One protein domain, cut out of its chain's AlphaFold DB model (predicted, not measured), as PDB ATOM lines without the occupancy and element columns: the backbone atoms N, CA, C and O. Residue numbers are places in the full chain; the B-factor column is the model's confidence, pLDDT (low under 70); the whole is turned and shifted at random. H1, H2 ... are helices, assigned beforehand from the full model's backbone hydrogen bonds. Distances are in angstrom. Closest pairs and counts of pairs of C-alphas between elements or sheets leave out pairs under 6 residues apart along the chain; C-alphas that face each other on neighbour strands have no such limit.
ATOM      1  N   ARG A 108     236.617 201.841 125.913       70.81
ATOM      2  CA  ARG A 108     237.374 200.582 125.788       70.81
ATOM      3  C   ARG A 108     238.157 200.215 127.050       70.81
ATOM      4  O   ARG A 108     238.850 199.199 127.056       70.81
ATOM      5  N   ASN A 109     238.138 201.062 128.077       72.88
ATOM      6  CA  ASN A 109     238.799 200.765 129.336       72.88
ATOM      7  C   ASN A 109     237.974 199.703 130.083       72.88
ATOM      8  O   ASN A 109     236.805 199.967 130.358       72.88
ATOM      9  N   PRO A 110     238.560 198.555 130.477       70.94
ATOM     10  CA  PRO A 110     237.850 197.521 131.235       70.94
ATOM     11  C   PRO A 110     237.150 198.051 132.492       70.94
ATOM     12  O   PRO A 110     236.074 197.597 132.860       70.94
ATOM     13  N   TYR A 111     237.731 199.060 133.143       69.88
ATOM     14  CA  TYR A 111     237.172 199.673 134.352       69.88
ATOM     15  C   TYR A 111     236.021 200.655 134.080       69.88
ATOM     16  O   TYR A 111     235.446 201.195 135.018       69.88
ATOM     17  N   HIS A 112     235.690 200.902 132.812       68.25
ATOM     18  CA  HIS A 112     234.564 201.735 132.387       68.25
ATOM     19  C   HIS A 112     233.331 200.897 131.983       68.25
ATOM     20  O   HIS A 112     232.308 201.455 131.580       68.25
ATOM     21  N   GLU A 113     233.428 199.569 132.094       69.06
ATOM     22  CA  GLU A 113     232.349 198.608 131.842       69.06
ATOM     23  C   GLU A 113     231.744 198.060 133.155       69.06
ATOM     24  O   GLU A 113     232.095 198.497 134.256       69.06
ATOM     25  N   PHE A 114     230.809 197.114 133.041       75.12
ATOM     26  CA  PHE A 114     230.105 196.464 134.153       75.12
ATOM     27  C   PHE A 114     231.032 195.612 135.030       75.12
ATOM     28  O   PHE A 114     232.116 195.221 134.595       75.12
ATOM     29  N   PHE A 115     230.637 195.354 136.277       75.75
ATOM     30  CA  PHE A 115     231.350 194.438 137.172       75.75
ATOM     31  C   PHE A 115     231.007 192.987 136.835       75.75
ATOM     32  O   PHE A 115     229.907 192.703 136.367       75.75
ATOM     33  N   VAL A 116     231.948 192.077 137.063       76.12
ATOM     34  CA  VAL A 116     231.709 190.637 136.964       76.12
ATOM     35  C   VAL A 116     231.028 190.166 138.240       76.12
ATOM     36  O   VAL A 116     231.430 190.549 139.336       76.12
ATOM     37  N   VAL A 117     229.990 189.349 138.095       77.25
ATOM     38  CA  VAL A 117     229.281 188.744 139.222       77.25
ATOM     39  C   VAL A 117     229.925 187.393 139.513       77.25
ATOM     40  O   VAL A 117     229.909 186.489 138.678       77.25
ATOM     41  N   GLU A 118     230.536 187.262 140.686       76.19
ATOM     42  CA  GLU A 118     231.210 186.046 141.123       76.19
ATOM     43  C   GLU A 118     230.416 185.333 142.220       76.19
ATOM     44  O   GLU A 118     230.316 185.812 143.349       76.19
ATOM     45  N   ASN A 119     229.928 184.133 141.895       80.38
ATOM     46  CA  ASN A 119     229.141 183.290 142.809       80.38
ATOM     47  C   ASN A 119     229.908 182.045 143.286       80.38
ATOM     48  O   ASN A 119     229.367 181.224 144.018       80.38
ATOM     49  N   GLY A 120     231.152 181.870 142.830       77.38
ATOM     50  CA  GLY A 120     231.992 180.706 143.138       77.38
ATOM     51  C   GLY A 120     233.279 181.045 143.885       77.38
ATOM     52  O   GLY A 120     234.154 180.194 144.004       77.38
ATOM     53  N   SER A 121     233.450 182.293 144.333       81.69
ATOM     54  CA  SER A 121     234.624 182.663 145.124       81.69
ATOM     55  C   SER A 121     234.459 182.173 146.564       81.69
ATOM     56  O   SER A 121     233.371 182.239 147.133       81.69
ATOM     57  N   HIS A 122     235.551 181.740 147.198       84.94
ATOM     58  CA  HIS A 122     235.517 181.351 148.614       84.94
ATOM     59  C   HIS A 122     235.033 182.484 149.529       84.94
ATOM     60  O   HIS A 122     234.424 182.226 150.561       84.94
ATOM     61  N   VAL A 123     235.267 183.739 149.129       82.69
ATOM     62  CA  VAL A 123     234.766 184.924 149.837       82.69
ATOM     63  C   VAL A 123     233.239 184.973 149.793       82.69
ATOM     64  O   VAL A 123     232.606 185.204 150.820       82.69
ATOM     65  N   TYR A 124     232.640 184.723 148.625       84.94
ATOM     66  CA  TYR A 124     231.189 184.644 148.480       84.94
ATOM     67  C   TYR A 124     230.604 183.488 149.304       84.94
ATOM     68  O   TYR A 124     229.663 183.694 150.070       84.94
ATOM     69  N   GLU A 125     231.196 182.293 149.216       85.19
ATOM     70  CA  GLU A 125     230.763 181.125 149.996       85.19
ATOM     71  C   GLU A 125     230.830 181.389 151.508       85.19
ATOM     72  O   GLU A 125     229.917 181.027 152.255       85.19
ATOM     73  N   GLU A 126     231.889 182.055 151.973       86.00
ATOM     74  CA  GLU A 126     232.051 182.421 153.376       86.00
ATOM     75  C   GLU A 126     231.036 183.479 153.824       86.00
ATOM     76  O   GLU A 126     230.448 183.318 154.893       86.00
ATOM     77  N   MET A 127     230.765 184.508 153.013       83.25
ATOM     78  CA  MET A 127     229.741 185.524 153.313       83.25
ATOM     79  C   MET A 127     228.325 184.939 153.361       83.25
ATOM     80  O   MET A 127     227.531 185.289 154.236       83.25
ATOM     81  N   MET A 128     228.014 184.004 152.466       86.00
ATOM     82  CA  MET A 128     226.741 183.282 152.501       86.00
ATOM     83  C   MET A 128     226.633 182.422 153.766       86.00
ATOM     84  O   MET A 128     225.586 182.387 154.412       86.00
ATOM     85  N   ARG A 129     227.730 181.772 154.179       85.62
ATOM     86  CA  ARG A 129     227.782 180.970 155.411       85.62
ATOM     87  C   ARG A 129     227.641 181.814 156.680       85.62
ATOM     88  O   ARG A 129     227.077 181.327 157.656       85.62
ATOM     89  N   THR A 130     228.135 183.051 156.693       87.81
ATOM     90  CA  THR A 130     227.954 183.980 157.826       87.81
ATOM     91  C   THR A 130     226.553 184.594 157.881       87.81
ATOM     92  O   THR A 130     226.237 185.290 158.845       87.81
ATOM     93  N   GLY A 131     225.691 184.291 156.904       84.12
ATOM     94  CA  GLY A 131     224.288 184.698 156.884       84.12
ATOM     95  C   GLY A 131     224.040 186.056 156.233       84.12
ATOM     96  O   GLY A 131     222.972 186.629 156.443       84.12
ATOM     97  N   VAL A 132     224.990 186.586 155.456       82.00
ATOM     98  CA  VAL A 132     224.766 187.798 154.660       82.00
ATOM     99  C   VAL A 132     224.022 187.404 153.378       82.00
ATOM    100  O   VAL A 132     224.575 186.651 152.577       82.00
ATOM    101  N   PRO A 133     222.785 187.881 153.149       79.31
ATOM    102  CA  PRO A 133     222.057 187.575 151.926       79.31
ATOM    103  C   PRO A 133     222.660 188.372 150.761       79.31
ATOM    104  O   PRO A 133     222.420 189.572 150.633       79.31
ATOM    105  N   LEU A 134     223.459 187.710 149.924       78.56
ATOM    106  CA  LEU A 134     224.073 188.287 148.727       78.56
ATOM    107  C   LEU A 134     223.696 187.451 147.504       78.56
ATOM    108  O   LEU A 134     223.735 186.227 147.550       78.56
ATOM    109  N   GLU A 135     223.358 188.113 146.399       75.44
ATOM    110  CA  GLU A 135     223.041 187.439 145.130       75.44
ATOM    111  C   GLU A 135     224.308 187.051 144.340       75.44
ATOM    112  O   GLU A 135     224.289 186.138 143.517       75.44
ATOM    113  N   GLY A 136     225.423 187.727 144.634       76.44
ATOM    114  CA  GLY A 136     226.744 187.500 144.058       76.44
ATOM    115  C   GLY A 136     227.744 188.557 144.524       76.44
ATOM    116  O   GLY A 136     227.350 189.607 145.040       76.44
ATOM    117  N   LEU A 137     229.043 188.296 144.363       79.12
ATOM    118  CA  LEU A 137     230.093 189.273 144.668       79.12
ATOM    119  C   LEU A 137     230.435 190.093 143.415       79.12
ATOM    120  O   LEU A 137     230.694 189.524 142.360       79.12
ATOM    121  N   ALA A 138     230.453 191.423 143.524       73.56
ATOM    122  CA  ALA A 138     230.843 192.304 142.423       73.56
ATOM    123  C   ALA A 138     232.373 192.445 142.346       73.56
ATOM    124  O   ALA A 138     232.962 193.006 143.267       73.56
ATOM    125  N   ASP A 139     232.971 191.986 141.241       71.44
ATOM    126  CA  ASP A 139     234.414 191.944 140.952       71.44
ATOM    127  C   ASP A 139     235.237 191.234 142.059       71.44
ATOM    128  O   ASP A 139     235.473 191.764 143.146       71.44
ATOM    129  N   GLY A 140     235.740 190.025 141.791       63.22
ATOM    130  CA  GLY A 140     236.591 189.308 142.739       63.22
ATOM    131  C   GLY A 140     237.896 190.062 143.041       63.22
ATOM    132  O   GLY A 140     238.559 190.555 142.124       63.22
ATOM    133  N   PRO A 141     238.354 190.106 144.308       57.25
ATOM    134  CA  PRO A 141     239.515 190.907 144.716       57.25
ATOM    135  C   PRO A 141     240.858 190.427 144.132       57.25
ATOM    136  O   PRO A 141     241.882 191.082 144.321       57.25
ATOM    137  N   MET A 142     240.886 189.277 143.450       56.44
ATOM    138  CA  MET A 142     242.118 188.604 143.023       56.44
ATOM    139  C   MET A 142     242.469 188.781 141.535       56.44
ATOM    140  O   MET A 142     243.594 188.467 141.143       56.44
ATOM    141  N   GLY A 143     241.560 189.294 140.697       63.03
ATOM    142  CA  GLY A 143     241.754 189.376 139.244       63.03
ATOM    143  C   GLY A 143     242.003 190.794 138.725       63.03
ATOM    144  O   GLY A 143     241.318 191.740 139.098       63.03
ATOM    145  N   ARG A 144     242.950 190.965 137.789       63.22
ATOM    146  CA  ARG A 144     242.987 192.190 136.966       63.22
ATOM    147  C   ARG A 144     241.836 192.151 135.969       63.22
ATOM    148  O   ARG A 144     241.703 191.172 135.238       63.22
ATOM    149  N   LYS A 145     241.081 193.246 135.868       70.62
ATOM    150  CA  LYS A 145     240.021 193.377 134.866       70.62
ATOM    151  C   LYS A 145     240.625 193.394 133.463       70.62
ATOM    152  O   LYS A 145     241.458 194.247 133.141       70.62
ATOM    153  N   MET A 146     240.237 192.420 132.649       68.38
ATOM    154  CA  MET A 146     240.731 192.251 131.285       68.38
ATOM    155  C   MET A 146     239.813 192.958 130.292       68.38
ATOM    156  O   MET A 146     238.645 193.207 130.575       68.38
ATOM    157  N   ILE A 147     240.345 193.289 129.113       70.00
ATOM    158  CA  ILE A 147     239.518 193.788 128.011       70.00
ATOM    159  C   ILE A 147     238.612 192.642 127.562       70.00
ATOM    160  O   ILE A 147     239.109 191.633 127.062       70.00
ATOM    161  N   MET A 148     237.305 192.809 127.753       70.25
ATOM    162  CA  MET A 148     236.295 191.847 127.323       70.25
ATOM    163  C   MET A 148     235.905 192.095 125.867       70.25
ATOM    164  O   MET A 148     235.965 193.219 125.356       70.25
ATOM    165  N   GLY A 149     235.493 191.039 125.167       75.81
ATOM    166  CA  GLY A 149     234.882 191.198 123.856       75.81
ATOM    167  C   GLY A 149     233.553 191.948 123.973       75.81
ATOM    168  O   GLY A 149     232.802 191.765 124.927       75.81
ATOM    169  N   LYS A 150     233.189 192.739 122.956       73.19
ATOM    170  CA  LYS A 150     231.946 193.540 122.966       73.19
ATOM    171  C   LYS A 150     230.683 192.715 123.270       73.19
ATOM    172  O   LYS A 150     229.773 193.205 123.924       73.19
ATOM    173  N   LYS A 151     230.623 191.465 122.791       78.31
ATOM    174  CA  LYS A 151     229.498 190.549 123.052       78.31
ATOM    175  C   LYS A 151     229.437 190.098 124.513       78.31
ATOM    176  O   LYS A 151     228.349 189.948 125.048       78.31
ATOM    177  N   GLU A 152     230.591 189.855 125.123       77.38
ATOM    178  CA  GLU A 152     230.701 189.412 126.515       77.38
ATOM    179  C   GLU A 152     230.353 190.561 127.457       77.38
ATOM    180  O   GLU A 152     229.572 190.373 128.380       77.38
ATOM    181  N   SER A 153     230.837 191.767 127.148       75.06
ATOM    182  CA  SER A 153     230.486 192.994 127.865       75.06
ATOM    183  C   SER A 153     228.982 193.298 127.820       75.06
ATOM    184  O   SER A 153     228.393 193.663 128.834       75.06
ATOM    185  N   LEU A 154     228.330 193.085 126.666       78.75
ATOM    186  CA  LEU A 154     226.883 193.288 126.531       78.75
ATOM    187  C   LEU A 154     226.085 192.310 127.406       78.75
ATOM    188  O   LEU A 154     225.211 192.738 128.149       78.75
ATOM    189  N   LYS A 155     226.425 191.015 127.354       80.38
ATOM    190  CA  LYS A 155     225.794 189.984 128.195       80.38
ATOM    191  C   LYS A 155     225.988 190.264 129.681       80.38
ATOM    192  O   LYS A 155     225.063 190.092 130.463       80.38
ATOM    193  N   LEU A 156     227.188 190.710 130.051       78.62
ATOM    194  CA  LEU A 156     227.489 191.089 131.422       78.62
ATOM    195  C   LEU A 156     226.643 192.290 131.863       78.62
ATOM    196  O   LEU A 156     226.150 192.311 132.983       78.62
ATOM    197  N   GLY A 157     226.432 193.262 130.974       77.31
ATOM    198  CA  GLY A 157     225.524 194.378 131.218       77.31
ATOM    199  C   GLY A 157     224.084 193.945 131.466       77.31
ATOM    200  O   GLY A 157     223.493 194.387 132.446       77.31
ATOM    201  N   GLU A 158     223.550 193.047 130.634       80.75
ATOM    202  CA  GLU A 158     222.199 192.485 130.802       80.75
ATOM    203  C   GLU A 158     222.056 191.732 132.137       80.75
ATOM    204  O   GLU A 158     221.048 191.861 132.832       80.75
ATOM    205  N   GLU A 159     223.077 190.962 132.524       79.44
ATOM    206  CA  GLU A 159     223.093 190.244 133.798       79.44
ATOM    207  C   GLU A 159     223.158 191.196 134.997       79.44
ATOM    208  O   GLU A 159     222.411 191.020 135.958       79.44
ATOM    209  N   VAL A 160     223.997 192.227 134.926       79.31
ATOM    210  CA  VAL A 160     224.127 193.239 135.980       79.31
ATOM    211  C   VAL A 160     222.844 194.054 136.129       79.31
ATOM    212  O   VAL A 160     222.412 194.287 137.256       79.31
ATOM    213  N   GLU A 161     222.192 194.419 135.025       81.25
ATOM    214  CA  GLU A 161     220.902 195.116 135.041       81.25
ATOM    215  C   GLU A 161     219.791 194.251 135.653       81.25
ATOM    216  O   GLU A 161     218.997 194.744 136.456       81.25
ATOM    217  N   ARG A 162     219.775 192.939 135.370       80.69
ATOM    218  CA  ARG A 162     218.838 191.984 135.991       80.69
ATOM    219  C   ARG A 162     218.973 191.933 137.515       80.69
ATOM    220  O   ARG A 162     217.967 191.782 138.200       80.69
ATOM    221  N   LEU A 163     220.191 192.076 138.032       77.38
ATOM    222  CA  LEU A 163     220.493 192.115 139.469       77.38
ATOM    223  C   LEU A 163     220.231 193.503 140.092       77.38
ATOM    224  O   LEU A 163     220.609 193.763 141.233       77.38
ATOM    225  N   GLY A 164     219.646 194.440 139.334       74.00
ATOM    226  CA  GLY A 164     219.443 195.831 139.752       74.00
ATOM    227  C   GLY A 164     220.735 196.655 139.825       74.00
ATOM    228  O   GLY A 164     220.730 197.789 140.313       74.00
ATOM    229  N   GLY A 165     221.851 196.099 139.352       73.12
ATOM    230  CA  GLY A 165     223.147 196.750 139.274       73.12
ATOM    231  C   GLY A 165     223.299 197.602 138.015       73.12
ATOM    232  O   GLY A 165     222.586 197.468 137.025       73.12
ATOM    233  N   ARG A 166     224.273 198.509 138.041       71.62
ATOM    234  CA  ARG A 166     224.635 199.376 136.908       71.62
ATOM    235  C   ARG A 166     226.130 199.640 136.928       71.62
ATOM    236  O   ARG A 166     226.792 199.442 137.946       71.62
ATOM    237  N   SER A 167     226.673 200.112 135.808       72.25
ATOM    238  CA  SER A 167     228.053 200.598 135.799       72.25
ATOM    239  C   SER A 167     228.195 201.803 136.739       72.25
ATOM    240  O   SER A 167     227.290 202.633 136.848       72.25
ATOM    241  N   LEU A 168     229.354 201.934 137.393       70.31
ATOM    242  CA  LEU A 168     229.642 203.059 138.292       70.31
ATOM    243  C   LEU A 168     229.506 204.417 137.585       70.31
ATOM    244  O   LEU A 168     229.054 205.392 138.176       70.31
ATOM    245  N   MET A 169     229.844 204.477 136.295       69.69
ATOM    246  CA  MET A 169     229.635 205.676 135.481       69.69
ATOM    247  C   MET A 169     228.165 205.916 135.124       69.69
ATOM    248  O   MET A 169     227.772 207.070 134.985       69.69
ATOM    249  N   GLY A 170     227.353 204.864 134.988       72.19
ATOM    250  CA  GLY A 170     225.899 204.982 134.862       72.19
ATOM    251  C   GLY A 170     225.280 205.577 136.126       72.19
ATOM    252  O   GLY A 170     224.569 206.571 136.038       72.19
ATOM    253  N   LEU A 171     225.654 205.044 137.295       74.19
ATOM    254  CA  LEU A 171     225.299 205.590 138.613       74.19
ATOM    255  C   LEU A 171     225.704 207.059 138.752       74.19
ATOM    256  O   LEU A 171     224.898 207.895 139.147       74.19
ATOM    257  N   PHE A 172     226.954 207.375 138.412       70.06
ATOM    258  CA  PHE A 172     227.473 208.735 138.487       70.06
ATOM    259  C   PHE A 172     226.728 209.682 137.545       70.06
ATOM    260  O   PHE A 172     226.362 210.777 137.954       70.06
ATOM    261  N   ARG A 173     226.483 209.271 136.296       74.88
ATOM    262  CA  ARG A 173     225.766 210.094 135.318       74.88
ATOM    263  C   ARG A 173     224.349 210.386 135.781       74.88
ATOM    264  O   ARG A 173     223.966 211.546 135.780       74.88
ATOM    265  N   GLU A 174     223.623 209.363 136.216       78.12
ATOM    266  CA  GLU A 174     222.283 209.536 136.771       78.12
ATOM    267  C   GLU A 174     222.312 210.440 138.008       78.12
ATOM    268  O   GLU A 174     221.494 211.341 138.128       78.12
ATOM    269  N   GLY A 175     223.294 210.270 138.896       77.94
ATOM    270  CA  GLY A 175     223.467 211.131 140.064       77.94
ATOM    271  C   GLY A 175     223.769 212.590 139.710       77.94
ATOM    272  O   GLY A 175     223.267 213.492 140.372       77.94
ATOM    273  N   VAL A 176     224.546 212.850 138.656       77.44
ATOM    274  CA  VAL A 176     224.820 214.211 138.161       77.44
ATOM    275  C   VAL A 176     223.597 214.801 137.459       77.44
ATOM    276  O   VAL A 176     223.288 215.973 137.665       77.44
ATOM    277  N   GLU A 177     222.885 214.015 136.653       72.88
ATOM    278  CA  GLU A 177     221.666 214.443 135.957       72.88
ATOM    279  C   GLU A 177     220.539 214.747 136.955       72.88
ATOM    280  O   GLU A 177     219.928 215.811 136.873       72.88
ATOM    281  N   ASN A 178     220.353 213.901 137.969       69.81
ATOM    282  CA  ASN A 178     219.385 214.114 139.047       69.81
ATOM    283  C   ASN A 178     219.833 215.223 140.017       69.81
ATOM    284  O   ASN A 178     219.023 216.034 140.457       69.81
ATOM    285  N   GLY A 179     221.132 215.320 140.313       55.88
ATOM    286  CA  GLY A 179     221.711 216.348 141.188       55.88
ATOM    287  C   GLY A 179     221.758 217.751 140.575       55.88
ATOM    288  O   GLY A 179     221.970 218.729 141.286       55.88
TER     289      GLY A 179
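What this domain is: This is residues 108 to 179 of the 188 residues of an uncharacterized protein of Aspergillus ellipticus CBS 707.79 (UniProt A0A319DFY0). Three separate helices are strung on an open, looping chain: H1 and H3 lie towards opposite ends of the longest axis, and H2 lies to one side of the unnamed stretches that run through the middle. Residues 171 to 179 of H3 stick out from the body, and a short antiparallel pairing ties the long link between H1 and H2 to the stretch before H1. The printed part has 72 residues with three named helices, in the order H1, H2, H3, and no named strand; the class is all helix, though only 33 of the residues are in named elements. It is only just loose, close to compact, with a radius of gyration of the C-alphas of 13.7 A and spans of 38 by 31 by 19 A.

Where its parts are: Residues 108 to 121 hold no named element. H1, residues 122 to 129, begins at C-alpha 122 at (235.517, 181.351, 148.614) and is 10.3 A long. H2, residues 150 to 162, measures 18.5 A. H3, residues 168 to 179, measures 15.7 A and ends at C-alpha 179 at (221.711, 216.348, 141.188).

How they stand to each other: Residues 117 to 118 pair antiparallel with residues 137 to 138. H1 and H2 are apart, with no C-alpha of the one within 8 A of the other. H2 and H3 are apart, and so are H1 and H3. In H1, H2 and H3 every O i to N i+4 pair is within hydrogen-bond range.

The domain as a whole: The C-alphas farthest apart, those of Arg 129 and Glu 177, are 39.2 A apart. The printed part has no cut. The link from H1 to H2 is long, with 20 residues; that from H2 to H3 is tight, with 5. Mean pLDDT of the printed part is 75.3; residues 111 to 113, 140 to 144, 146, 169 and 178 to 179 are under 70.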